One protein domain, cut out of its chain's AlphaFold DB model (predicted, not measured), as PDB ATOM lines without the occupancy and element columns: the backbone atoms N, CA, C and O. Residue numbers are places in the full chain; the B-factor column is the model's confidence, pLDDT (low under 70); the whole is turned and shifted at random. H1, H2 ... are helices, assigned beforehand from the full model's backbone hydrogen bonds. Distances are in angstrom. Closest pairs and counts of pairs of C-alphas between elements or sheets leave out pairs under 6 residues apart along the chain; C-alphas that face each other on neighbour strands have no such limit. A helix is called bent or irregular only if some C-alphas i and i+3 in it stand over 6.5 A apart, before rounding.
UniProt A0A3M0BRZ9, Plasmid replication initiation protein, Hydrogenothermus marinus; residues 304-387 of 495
ATOM      1  N   THR A 304      25.751 -98.192  -8.447       55.91
ATOM      2  CA  THR A 304      26.876 -99.135  -8.374       55.91
ATOM      3  C   THR A 304      26.662-100.172  -7.265       55.91
ATOM      4  O   THR A 304      26.878-101.366  -7.473       55.91
ATOM      5  N   GLU A 305      26.196 -99.743  -6.092       53.06
ATOM      6  CA  GLU A 305      25.879-100.638  -4.973       53.06
ATOM      7  C   GLU A 305      24.659-101.530  -5.263       53.06
ATOM      8  O   GLU A 305      24.694-102.725  -4.970       53.06
ATOM      9  N   ILE A 306      23.624-101.006  -5.932       54.38
ATOM     10  CA  ILE A 306      22.489-101.808  -6.418       54.38
ATOM     11  C   ILE A 306      22.964-102.916  -7.372       54.38
ATOM     12  O   ILE A 306      22.532-104.062  -7.242       54.38
ATOM     13  N   GLY A 307      23.884-102.610  -8.292       53.12
ATOM     14  CA  GLY A 307      24.466-103.601  -9.202       53.12
ATOM     15  C   GLY A 307      25.212-104.717  -8.465       53.12
ATOM     16  O   GLY A 307      25.044-105.897  -8.778       53.12
ATOM     17  N   LYS A 308      25.977-104.371  -7.420       68.69
ATOM     18  CA  LYS A 308      26.649-105.365  -6.563       68.69
ATOM     19  C   LYS A 308      25.652-106.256  -5.825       68.69
ATOM     20  O   LYS A 308      25.876-107.458  -5.720       68.69
ATOM     21  N   ILE A 309      24.550-105.689  -5.342       63.22
ATOM     22  CA  ILE A 309      23.483-106.427  -4.649       63.22
ATOM     23  C   ILE A 309      22.768-107.382  -5.599       63.22
ATOM     24  O   ILE A 309      22.549-108.539  -5.241       63.22
ATOM     25  N   ARG A 310      22.457-106.928  -6.819       68.75
ATOM     26  CA  ARG A 310      21.855-107.772  -7.856       68.75
ATOM     27  C   ARG A 310      22.744-108.977  -8.152       68.75
ATOM     28  O   ARG A 310      22.256-110.098  -8.131       68.75
ATOM     29  N   LYS A 311      24.055-108.759  -8.288       74.06
ATOM     30  CA  LYS A 311      25.036-109.837  -8.461       74.06
ATOM     31  C   LYS A 311      25.150-110.754  -7.232       74.06
ATOM     32  O   LYS A 311      25.242-111.965  -7.384       74.06
ATOM     33  N   LYS A 312      25.114-110.204  -6.010       81.94
ATOM     34  CA  LYS A 312      25.160-110.991  -4.758       81.94
ATOM     35  C   LYS A 312      23.991-111.978  -4.673       81.94
ATOM     36  O   LYS A 312      24.191-113.120  -4.269       81.94
ATOM     37  N   TYR A 313      22.785-111.539  -5.030       80.06
ATOM     38  CA  TYR A 313      21.562-112.330  -4.869       80.06
ATOM     39  C   TYR A 313      21.069-113.001  -6.154       80.06
ATOM     40  O   TYR A 313      20.051-113.682  -6.109       80.06
ATOM     41  N   GLU A 314      21.790-112.865  -7.265       77.38
ATOM     42  CA  GLU A 314      21.414-113.316  -8.613       77.38
ATOM     43  C   GLU A 314      20.851-114.743  -8.647       77.38
ATOM     44  O   GLU A 314      19.755-114.981  -9.152       77.38
ATOM     45  N   LYS A 315      21.559-115.697  -8.028       82.38
ATOM     46  CA  LYS A 315      21.133-117.101  -7.992       82.38
ATOM     47  C   LYS A 315      19.787-117.280  -7.278       82.38
ATOM     48  O   LYS A 315      18.886-117.925  -7.804       82.38
ATOM     49  N   VAL A 316      19.636-116.678  -6.097       80.62
ATOM     50  CA  VAL A 316      18.407-116.763  -5.288       80.62
ATOM     51  C   VAL A 316      17.257-116.014  -5.962       80.62
ATOM     52  O   VAL A 316      16.126-116.492  -5.976       80.62
ATOM     53  N   LEU A 317      17.548-114.859  -6.556       79.00
ATOM     54  CA  LEU A 317      16.596-114.018  -7.270       79.00
ATOM     55  C   LEU A 317      15.980-114.761  -8.456       79.00
ATOM     56  O   LEU A 317      14.757-114.789  -8.587       79.00
ATOM     57  N   ASN A 318      16.811-115.436  -9.250       78.31
ATOM     58  CA  ASN A 318      16.367-116.255 -10.374       78.31
ATOM     59  C   ASN A 318      15.493-117.431  -9.913       78.31
ATOM     60  O   ASN A 318      14.443-117.690 -10.501       78.31
ATOM     61  N   GLU A 319      15.864-118.107  -8.821       83.56
ATOM     62  CA  GLU A 319      15.060-119.200  -8.257       83.56
ATOM     63  C   GLU A 319      13.686-118.732  -7.737       83.56
ATOM     64  O   GLU A 319      12.702-119.470  -7.853       83.56
ATOM     65  N   ILE A 320      13.598-117.522  -7.168       80.50
ATOM     66  CA  ILE A 320      12.329-116.928  -6.721       80.50
ATOM     67  C   ILE A 320      11.475-116.541  -7.928       80.50
ATOM     68  O   ILE A 320      10.314-116.947  -7.999       80.50
ATOM     69  N   LEU A 321      12.036-115.781  -8.875       79.31
ATOM     70  CA  LEU A 321      11.316-115.228 -10.028       79.31
ATOM     71  C   LEU A 321      10.682-116.307 -10.909       79.31
ATOM     72  O   LEU A 321       9.585-116.110 -11.416       79.31
ATOM     73  N   GLN A 322      11.306-117.480 -11.020       82.62
ATOM     74  CA  GLN A 322      10.729-118.624 -11.735       82.62
ATOM     75  C   GLN A 322       9.470-119.202 -11.068       82.62
ATOM     76  O   GLN A 322       8.706-119.937 -11.693       82.62
ATOM     77  N   LYS A 323       9.255-118.924  -9.779       80.94
ATOM     78  CA  LYS A 323       8.215-119.555  -8.957       80.94
ATOM     79  C   LYS A 323       7.092-118.602  -8.551       80.94
ATOM     80  O   LYS A 323       6.109-119.089  -7.977       80.94
ATOM     81  N   ILE A 324       7.217-117.307  -8.839       78.62
ATOM     82  CA  ILE A 324       6.281-116.255  -8.429       78.62
ATOM     83  C   ILE A 324       5.791-115.427  -9.621       78.62
ATOM     84  O   ILE A 324       6.359-115.501 -10.701       78.62
ATOM     85  N   SER A 325       4.722-114.650  -9.437       73.25
ATOM     86  CA  SER A 325       4.116-113.874 -10.539       73.25
ATOM     87  C   SER A 325       3.647-112.467 -10.170       73.25
ATOM     88  O   SER A 325       3.333-111.690 -11.070       73.25
ATOM     89  N   ARG A 326       3.564-112.113  -8.876       75.81
ATOM     90  CA  ARG A 326       2.972-110.832  -8.442       75.81
ATOM     91  C   ARG A 326       4.009-109.821  -7.952       75.81
ATOM     92  O   ARG A 326       3.732-108.625  -8.012       75.81
ATOM     93  N   LEU A 327       5.172-110.263  -7.470       70.25
ATOM     94  CA  LEU A 327       6.291-109.386  -7.102       70.25
ATOM     95  C   LEU A 327       7.332-109.318  -8.224       70.25
ATOM     96  O   LEU A 327       7.687-110.338  -8.810       70.25
ATOM     97  N   ASN A 328       7.843-108.116  -8.501       68.94
ATOM     98  CA  ASN A 328       8.897-107.909  -9.495       68.94
ATOM     99  C   ASN A 328      10.304-108.025  -8.885       68.94
ATOM    100  O   ASN A 328      10.491-107.949  -7.670       68.94
ATOM    101  N   GLU A 329      11.307-108.168  -9.748       74.56
ATOM    102  CA  GLU A 329      12.710-108.354  -9.369       74.56
ATOM    103  C   GLU A 329      13.217-107.306  -8.362       74.56
ATOM    104  O   GLU A 329      13.855-107.649  -7.368       74.56
ATOM    105  N   ASN A 330      12.880-106.030  -8.566       67.88
ATOM    106  CA  ASN A 330      13.345-104.942  -7.705       67.88
ATOM    107  C   ASN A 330      12.719-104.997  -6.304       67.88
ATOM    108  O   ASN A 330      13.381-104.675  -5.319       67.88
ATOM    109  N   GLN A 331      11.468-105.454  -6.190       73.81
ATOM    110  CA  GLN A 331      10.821-105.684  -4.897       73.81
ATOM    111  C   GLN A 331      11.477-106.841  -4.136       73.81
ATOM    112  O   GLN A 331      11.651-106.751  -2.924       73.81
ATOM    113  N   ILE A 332      11.882-107.904  -4.835       79.31
ATOM    114  CA  ILE A 332      12.567-109.052  -4.226       79.31
ATOM    115  C   ILE A 332      13.979-108.651  -3.791       79.31
ATOM    116  O   ILE A 332      14.368-108.915  -2.656       79.31
ATOM    117  N   LEU A 333      14.716-107.938  -4.647       73.88
ATOM    118  CA  LEU A 333      16.032-107.387  -4.320       73.88
ATOM    119  C   LEU A 333      15.977-106.444  -3.120       73.88
ATOM    120  O   LEU A 333      16.853-106.509  -2.263       73.88
ATOM    121  N   PHE A 334      14.941-105.606  -3.022       82.12
ATOM    122  CA  PHE A 334      14.739-104.738  -1.865       82.12
ATOM    123  C   PHE A 334      14.570-105.537  -0.564       82.12
ATOM    124  O   PHE A 334      15.183-105.186   0.444       82.12
ATOM    125  N   LEU A 335      13.771-106.611  -0.585       82.81
ATOM    126  CA  LEU A 335      13.567-107.473   0.582       82.81
ATOM    127  C   LEU A 335      14.868-108.183   0.981       82.81
ATOM    128  O   LEU A 335      15.244-108.143   2.147       82.81
ATOM    129  N   LEU A 336      15.582-108.773   0.018       83.44
ATOM    130  CA  LEU A 336      16.829-109.502   0.274       83.44
ATOM    131  C   LEU A 336      17.954-108.581   0.762       83.44
ATOM    132  O   LEU A 336      18.677-108.932   1.687       83.44
ATOM    133  N   ALA A 337      18.074-107.375   0.200       82.12
ATOM    134  CA  ALA A 337      19.096-106.404   0.595       82.12
ATOM    135  C   ALA A 337      18.901-105.828   2.008       82.12
ATOM    136  O   ALA A 337      19.832-105.236   2.558       82.12
ATOM    137  N   ASN A 338      17.699-105.965   2.573       82.62
ATOM    138  CA  ASN A 338      17.342-105.472   3.902       82.62
ATOM    139  C   ASN A 338      17.048-106.596   4.906       82.62
ATOM    140  O   ASN A 338      16.660-106.312   6.038       82.62
ATOM    141  N   LEU A 339      17.240-107.852   4.504       81.81
ATOM    142  CA  LEU A 339      17.060-109.022   5.352       81.81
ATOM    143  C   LEU A 339      18.194-109.126   6.382       81.81
ATOM    144  O   LEU A 339      19.368-108.976   6.036       81.81
ATOM    145  N   ASN A 340      17.862-109.454   7.634       76.50
ATOM    146  CA  ASN A 340      18.868-109.864   8.612       76.50
ATOM    147  C   ASN A 340      19.166-111.364   8.463       76.50
ATOM    148  O   ASN A 340      18.462-112.207   9.017       76.50
ATOM    149  N   GLU A 341      20.218-111.692   7.710       71.25
ATOM    150  CA  GLU A 341      20.611-113.080   7.409       71.25
ATOM    151  C   GLU A 341      20.956-113.904   8.674       71.25
ATOM    152  O   GLU A 341      20.889-115.130   8.632       71.25
ATOM    153  N   ASN A 342      21.266-113.252   9.807       72.56
ATOM    154  CA  ASN A 342      21.513-113.927  11.091       72.56
ATOM    155  C   ASN A 342      20.232-114.477  11.742       72.56
ATOM    156  O   ASN A 342      20.298-115.471  12.461       72.56
ATOM    157  N   ASP A 343      19.087-113.834  11.491       70.00
ATOM    158  CA  ASP A 343      17.796-114.217  12.076       70.00
ATOM    159  C   ASP A 343      17.002-115.115  11.121       70.00
ATOM    160  O   ASP A 343      16.324-116.052  11.545       70.00
ATOM    161  N   ILE A 344      17.082-114.836   9.814       71.06
ATOM    162  CA  ILE A 344      16.386-115.590   8.771       71.06
ATOM    163  C   ILE A 344      17.382-115.901   7.645       71.06
ATOM    164  O   ILE A 344      17.672-115.028   6.822       71.06
ATOM    165  N   PRO A 345      17.878-117.151   7.567       84.62
ATOM    166  CA  PRO A 345      18.741-117.597   6.481       84.62
ATOM    167  C   PRO A 345      18.093-117.408   5.105       84.62
ATOM    168  O   PRO A 345      16.873-117.515   4.945       84.62
ATOM    169  N   ILE A 346      18.915-117.160   4.086       79.94
ATOM    170  CA  ILE A 346      18.432-116.719   2.775       79.94
ATOM    171  C   ILE A 346      17.591-117.769   2.039       79.94
ATOM    172  O   ILE A 346      16.624-117.429   1.355       79.94
ATOM    173  N   GLU A 347      17.887-119.052   2.233       82.06
ATOM    174  CA  GLU A 347      17.106-120.164   1.693       82.06
ATOM    175  C   GLU A 347      15.703-120.221   2.307       82.06
ATOM    176  O   GLU A 347      14.740-120.534   1.606       82.06
ATOM    177  N   ILE A 348      15.572-119.868   3.588       72.56
ATOM    178  CA  ILE A 348      14.279-119.790   4.279       72.56
ATOM    179  C   ILE A 348      13.515-118.547   3.808       72.56
ATOM    180  O   ILE A 348      12.322-118.632   3.508       72.56
ATOM    181  N   ALA A 349      14.196-117.407   3.662       75.31
ATOM    182  CA  ALA A 349      13.588-116.183   3.143       75.31
ATOM    183  C   ALA A 349      13.031-116.367   1.722       75.31
ATOM    184  O   ALA A 349      11.914-115.931   1.439       75.31
ATOM    185  N   LYS A 350      13.759-117.081   0.854       85.88
ATOM    186  CA  LYS A 350      13.298-117.482  -0.482       85.88
ATOM    187  C   LYS A 350      11.946-118.199  -0.433       85.88
ATOM    188  O   LYS A 350      11.012-117.791  -1.124       85.88
ATOM    189  N   GLU A 351      11.821-119.238   0.391       80.75
ATOM    190  CA  GLU A 351      10.579-120.018   0.493       80.75
ATOM    191  C   GLU A 351       9.423-119.194   1.085       80.75
ATOM    192  O   GLU A 351       8.279-119.316   0.636       80.75
ATOM    193  N   ILE A 352       9.710-118.287   2.027       72.31
ATOM    194  CA  ILE A 352       8.716-117.354   2.577       72.31
ATOM    195  C   ILE A 352       8.200-116.397   1.491       72.31
ATOM    196  O   ILE A 352       6.985-116.222   1.367       72.31
ATOM    197  N   VAL A 353       9.089-115.817   0.672       82.88
ATOM    198  CA  VAL A 353       8.712-114.926  -0.444       82.88
ATOM    199  C   VAL A 353       7.831-115.663  -1.453       82.88
ATOM    200  O   VAL A 353       6.765-115.162  -1.817       82.88
ATOM    201  N   ILE A 354       8.223-116.876  -1.854       83.88
ATOM    202  CA  ILE A 354       7.453-117.697  -2.800       83.88
ATOM    203  C   ILE A 354       6.071-118.042  -2.235       83.88
ATOM    204  O   ILE A 354       5.058-117.934  -2.931       83.88
ATOM    205  N   THR A 355       6.012-118.431  -0.961       75.94
ATOM    206  CA  THR A 355       4.758-118.799  -0.294       75.94
ATOM    207  C   THR A 355       3.818-117.600  -0.166       75.94
ATOM    208  O   THR A 355       2.616-117.728  -0.416       75.94
ATOM    209  N   ALA A 356       4.346-116.421   0.173       70.00
ATOM    210  CA  ALA A 356       3.557-115.200   0.299       70.00
ATOM    211  C   ALA A 356       2.979-114.724  -1.045       70.00
ATOM    212  O   ALA A 356       1.821-114.309  -1.086       70.00
ATOM    213  N   ASP A 357       3.740-114.815  -2.142       80.38
ATOM    214  CA  ASP A 357       3.260-114.465  -3.488       80.38
ATOM    215  C   ASP A 357       2.113-115.388  -3.937       80.38
ATOM    216  O   ASP A 357       1.057-114.924  -4.383       80.38
ATOM    217  N   ARG A 358       2.289-116.703  -3.729       77.81
ATOM    218  CA  ARG A 358       1.324-117.744  -4.120       77.81
ATOM    219  C   ARG A 358       0.061-117.764  -3.268       77.81
ATOM    220  O   ARG A 358      -0.966-118.288  -3.712       77.81
ATOM    221  N   ASN A 359       0.097-117.205  -2.062       71.25
ATOM    222  CA  ASN A 359      -1.075-117.144  -1.206       71.25
ATOM    223  C   ASN A 359      -2.089-116.121  -1.748       71.25
ATOM    224  O   ASN A 359      -1.997-114.914  -1.519       71.25
ATOM    225  N   LYS A 360      -3.110-116.625  -2.448       66.69
ATOM    226  CA  LYS A 360      -4.164-115.808  -3.068       66.69
ATOM    227  C   LYS A 360      -5.038-115.050  -2.058       66.69
ATOM    228  O   LYS A 360      -5.713-114.106  -2.456       66.69
ATOM    229  N   ALA A 361      -5.026-115.419  -0.772       60.03
ATOM    230  CA  ALA A 361      -5.729-114.673   0.277       60.03
ATOM    231  C   ALA A 361      -4.964-113.407   0.719       60.03
ATOM    232  O   ALA A 361      -5.563-112.470   1.250       60.03
ATOM    233  N   LEU A 362      -3.649-113.343   0.472       56.03
ATOM    234  CA  LEU A 362      -2.811-112.174   0.738       56.03
ATOM    235  C   LEU A 362      -2.968-111.144  -0.391       56.03
ATOM    236  O   LEU A 362      -2.337-111.246  -1.444       56.03
ATOM    237  N   LYS A 363      -3.809-110.123  -0.161       59.97
ATOM    238  CA  LYS A 363      -4.020-109.002  -1.103       59.97
ATOM    239  C   LYS A 363      -2.753-108.153  -1.303       59.97
ATOM    240  O   LYS A 363      -2.453-107.777  -2.428       59.97
ATOM    241  N   ASN A 364      -1.947-107.954  -0.249       66.44
ATOM    242  CA  ASN A 364      -0.672-107.221  -0.305       66.44
ATOM    243  C   ASN A 364       0.524-108.079   0.175       66.44
ATOM    244  O   ASN A 364       0.909-107.987   1.346       66.44
ATOM    245  N   PRO A 365       1.126-108.897  -0.709       68.44
ATOM    246  CA  PRO A 365       2.265-109.753  -0.370       68.44
ATOM    247  C   PRO A 365       3.499-108.970   0.088       68.44
ATOM    248  O   PRO A 365       4.148-109.364   1.049       68.44
ATOM    249  N   MET A 366       3.794-107.825  -0.538       76.56
ATOM    250  CA  MET A 366       4.983-107.024  -0.215       76.56
ATOM    251  C   MET A 366       4.895-106.428   1.199       76.56
ATOM    252  O   MET A 366       5.828-106.535   1.989       76.56
ATOM    253  N   GLY A 367       3.732-105.875   1.567       67.81
ATOM    254  CA  GLY A 367       3.503-105.346   2.916       67.81
ATOM    255  C   GLY A 367       3.525-106.420   4.010       67.81
ATOM    256  O   GLY A 367       3.984-106.149   5.117       67.81
ATOM    257  N   PHE A 368       3.066-107.638   3.705       75.31
ATOM    258  CA  PHE A 368       3.201-108.782   4.609       75.31
ATOM    259  C   PHE A 368       4.672-109.164   4.798       75.31
ATOM    260  O   PHE A 368       5.125-109.249   5.934       75.31
ATOM    261  N   LEU A 369       5.431-109.295   3.705       76.69
ATOM    262  CA  LEU A 369       6.840-109.692   3.735       76.69
ATOM    263  C   LEU A 369       7.733-108.694   4.480       76.69
ATOM    264  O   LEU A 369       8.576-109.119   5.262       76.69
ATOM    265  N   ILE A 370       7.502-107.384   4.326       76.56
ATOM    266  CA  ILE A 370       8.203-106.355   5.118       76.56
ATOM    267  C   ILE A 370       8.004-106.584   6.619       76.56
ATOM    268  O   ILE A 370       8.957-106.489   7.386       76.56
ATOM    269  N   LYS A 371       6.772-106.896   7.041       72.50
ATOM    270  CA  LYS A 371       6.452-107.148   8.450       72.50
ATOM    271  C   LYS A 371       7.023-108.484   8.934       72.50
ATOM    272  O   LYS A 371       7.464-108.574  10.070       72.50
ATOM    273  N   THR A 372       7.001-109.514   8.090       74.56
ATOM    274  CA  THR A 372       7.516-110.854   8.412       74.56
ATOM    275  C   THR A 372       9.034-110.873   8.573       74.56
ATOM    276  O   THR A 372       9.530-111.601   9.422       74.56
ATOM    277  N   PHE A 373       9.760-110.069   7.796       79.81
ATOM    278  CA  PHE A 373      11.215-109.924   7.907       79.81
ATOM    279  C   PHE A 373      11.653-108.806   8.866       79.81
ATOM    280  O   PHE A 373      12.837-108.491   8.914       79.81
ATOM    281  N   ASP A 374      10.709-108.201   9.596       74.56
ATOM    282  CA  ASP A 374      10.928-107.090  10.532       74.56
ATOM    283  C   ASP A 374      11.774-105.937   9.950       74.56
ATOM    284  O   ASP A 374      12.659-105.368  10.589       74.56
ATOM    285  N   ILE A 375      11.518-105.585   8.684       76.69
ATOM    286  CA  ILE A 375      12.301-104.564   7.981       76.69
ATOM    287  C   ILE A 375      11.881-103.168   8.463       76.69
ATOM    288  O   ILE A 375      10.802-102.664   8.125       76.69
ATOM    289  N   ASP A 376      12.772-102.491   9.194       75.88
ATOM    290  CA  ASP A 376      12.597-101.091   9.594       75.88
ATOM    291  C   ASP A 376      12.704-100.157   8.375       75.88
ATOM    292  O   ASP A 376      13.783 -99.727   7.954       75.88
ATOM    293  N   MET A 377      11.550 -99.778   7.829       71.06
ATOM    294  CA  MET A 377      11.441 -98.890   6.668       71.06
ATOM    295  C   MET A 377      12.028 -97.490   6.890       71.06
ATOM    296  O   MET A 377      12.296 -96.785   5.913       71.06
ATOM    297  N   SER A 378      12.252 -97.054   8.135       65.81
ATOM    298  CA  SER A 378      12.935 -95.784   8.401       65.81
ATOM    299  C   SER A 378      14.433 -95.880   8.084       65.81
ATOM    300  O   SER A 378      14.990 -94.934   7.518       65.81
ATOM    301  N   LYS A 379      15.038 -97.058   8.287       69.25
ATOM    302  CA  LYS A 379      16.473 -97.342   8.100       69.25
ATOM    303  C   LYS A 379      16.798 -98.217   6.885       69.25
ATOM    304  O   LYS A 379      17.977 -98.406   6.592       69.25
ATOM    305  N   ALA A 380      15.782 -98.721   6.182       63.38
ATOM    306  CA  ALA A 380      15.956 -99.576   5.012       63.38
ATOM    307  C   ALA A 380      16.868 -98.926   3.958       63.38
ATOM    308  O   ALA A 380      16.702 -97.757   3.596       63.38
ATOM    309  N   ARG A 381      17.835 -99.698   3.471       64.56
ATOM    310  CA  ARG A 381      18.760 -99.330   2.402       64.56
ATOM    311  C   ARG A 381      18.091 -99.542   1.043       64.56
ATOM    312  O   ARG A 381      17.201-100.380   0.909       64.56
ATOM    313  N   PHE A 382      18.545 -98.797   0.037       65.00
ATOM    314  CA  PHE A 382      18.109 -98.947  -1.359       65.00
ATOM    315  C   PHE A 382      16.594 -98.801  -1.543       65.00
ATOM    316  O   PHE A 382      15.965 -99.549  -2.293       65.00
ATOM    317  N   LYS A 383      15.987 -97.821  -0.857       56.81
ATOM    318  CA  LYS A 383      14.555 -97.499  -1.001       56.81
ATOM    319  C   LYS A 383      14.210 -97.144  -2.451       56.81
ATOM    320  O   LYS A 383      13.070 -97.314  -2.868       56.81
ATOM    321  N   GLU A 384      15.195 -96.727  -3.236       53.84
ATOM    322  CA  GLU A 384      15.129 -96.472  -4.670       53.84
ATOM    323  C   GLU A 384      14.700 -97.711  -5.474       53.84
ATOM    324  O   GLU A 384      14.019 -97.564  -6.482       53.84
ATOM    325  N   LEU A 385      14.988 -98.933  -5.004       51.50
ATOM    326  CA  LEU A 385      14.501-100.177  -5.623       51.50
ATOM    327  C   LEU A 385      12.989-100.386  -5.445       51.50
ATOM    328  O   LEU A 385      12.369-101.131  -6.198       51.50
ATOM    329  N   THR A 386      12.365 -99.697  -4.484       46.72
ATOM    330  CA  THR A 386      10.898 -99.683  -4.337       46.72
ATOM    331  C   THR A 386      10.219 -98.704  -5.303       46.72
ATOM    332  O   THR A 386       8.990 -98.704  -5.423       46.72
ATOM    333  N   LEU A 387      11.002 -97.896  -6.034       42.38
ATOM    334  CA  LEU A 387      10.509 -97.064  -7.123       42.38
ATOM    335  C   LEU A 387      10.188 -97.982  -8.308       42.38
ATOM    336  O   LEU A 387      11.046 -98.372  -9.094       42.38
TER     337      LEU A 387
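Overview. This is residues 304 to 387 of the 495 residues of the protein "Plasmid replication initiation protein" of Hydrogenothermus marinus (UniProt A0A3M0BRZ9). Short helix H2 sits in the middle of a small cluster of mostly crossed helices, with kinked H1 and H4 on two opposite sides of it and H3 and tiny H5 on two others. The printed part has 84 residues with five named helices, H1 to H5 in chain order, and no named strand: an all helix domain. It is compact, with a radius of gyration of the C-alphas of 11.9 A and spans of 36 by 28 by 27 A.

Arrangement. H1, residues 304 to 321, is irregular: C-alphas 312 and 315 are 8.0 A apart, and it has a kink of 72 degrees near residue 315. H2, residues 329 to 337, is the hub, touching four helices. H1 touches it, the closest C-alphas being Arg 310 and Leu 333 at 6.8 A, only just about perpendicular at 73 degrees. H3, residues 346 to 358, only just touches H2, with 3 pairs of C-alphas within 8 A, the closest Leu 336 and Ile 346 at 7.8 A; the two form a helical hairpin at a steep tilt of 39 degrees. H1 touches H3 with residues 316 to 320 alone; the closest C-alphas are Ile 320 and Ile 354, 6.3 A. H4, residues 365 to 372, makes a second helical hairpin with H3, at 41 degrees, its closest C-alphas being Ala 356 and Pro 365 at 5.6 A. H5, residues 383 to 386, touches H2, the C-alphas of Asn 330 and Leu 385 being closest at 5.3 A. Every O i to N i+4 pair is within hydrogen-bond range in H2, H3 and H4, and 12 of 14 in H1; H5 is too short for one.

Along the chain. H1 begins at C-alpha 304 (26.876, -99.135, -8.374) and spans 22.4 A; H3 spans 18.5 A. H5 ends at C-alpha 386 (10.898, -99.683, -4.337).

Size, cuts and confidence. The C-alphas of Thr 304 and Ala 361 are farthest apart, 37.1 A. The printed part has no cut, and its four links are short. Mean pLDDT of the printed part is 72.4; residues 304 to 310 and 378 to 387 are among those under 70.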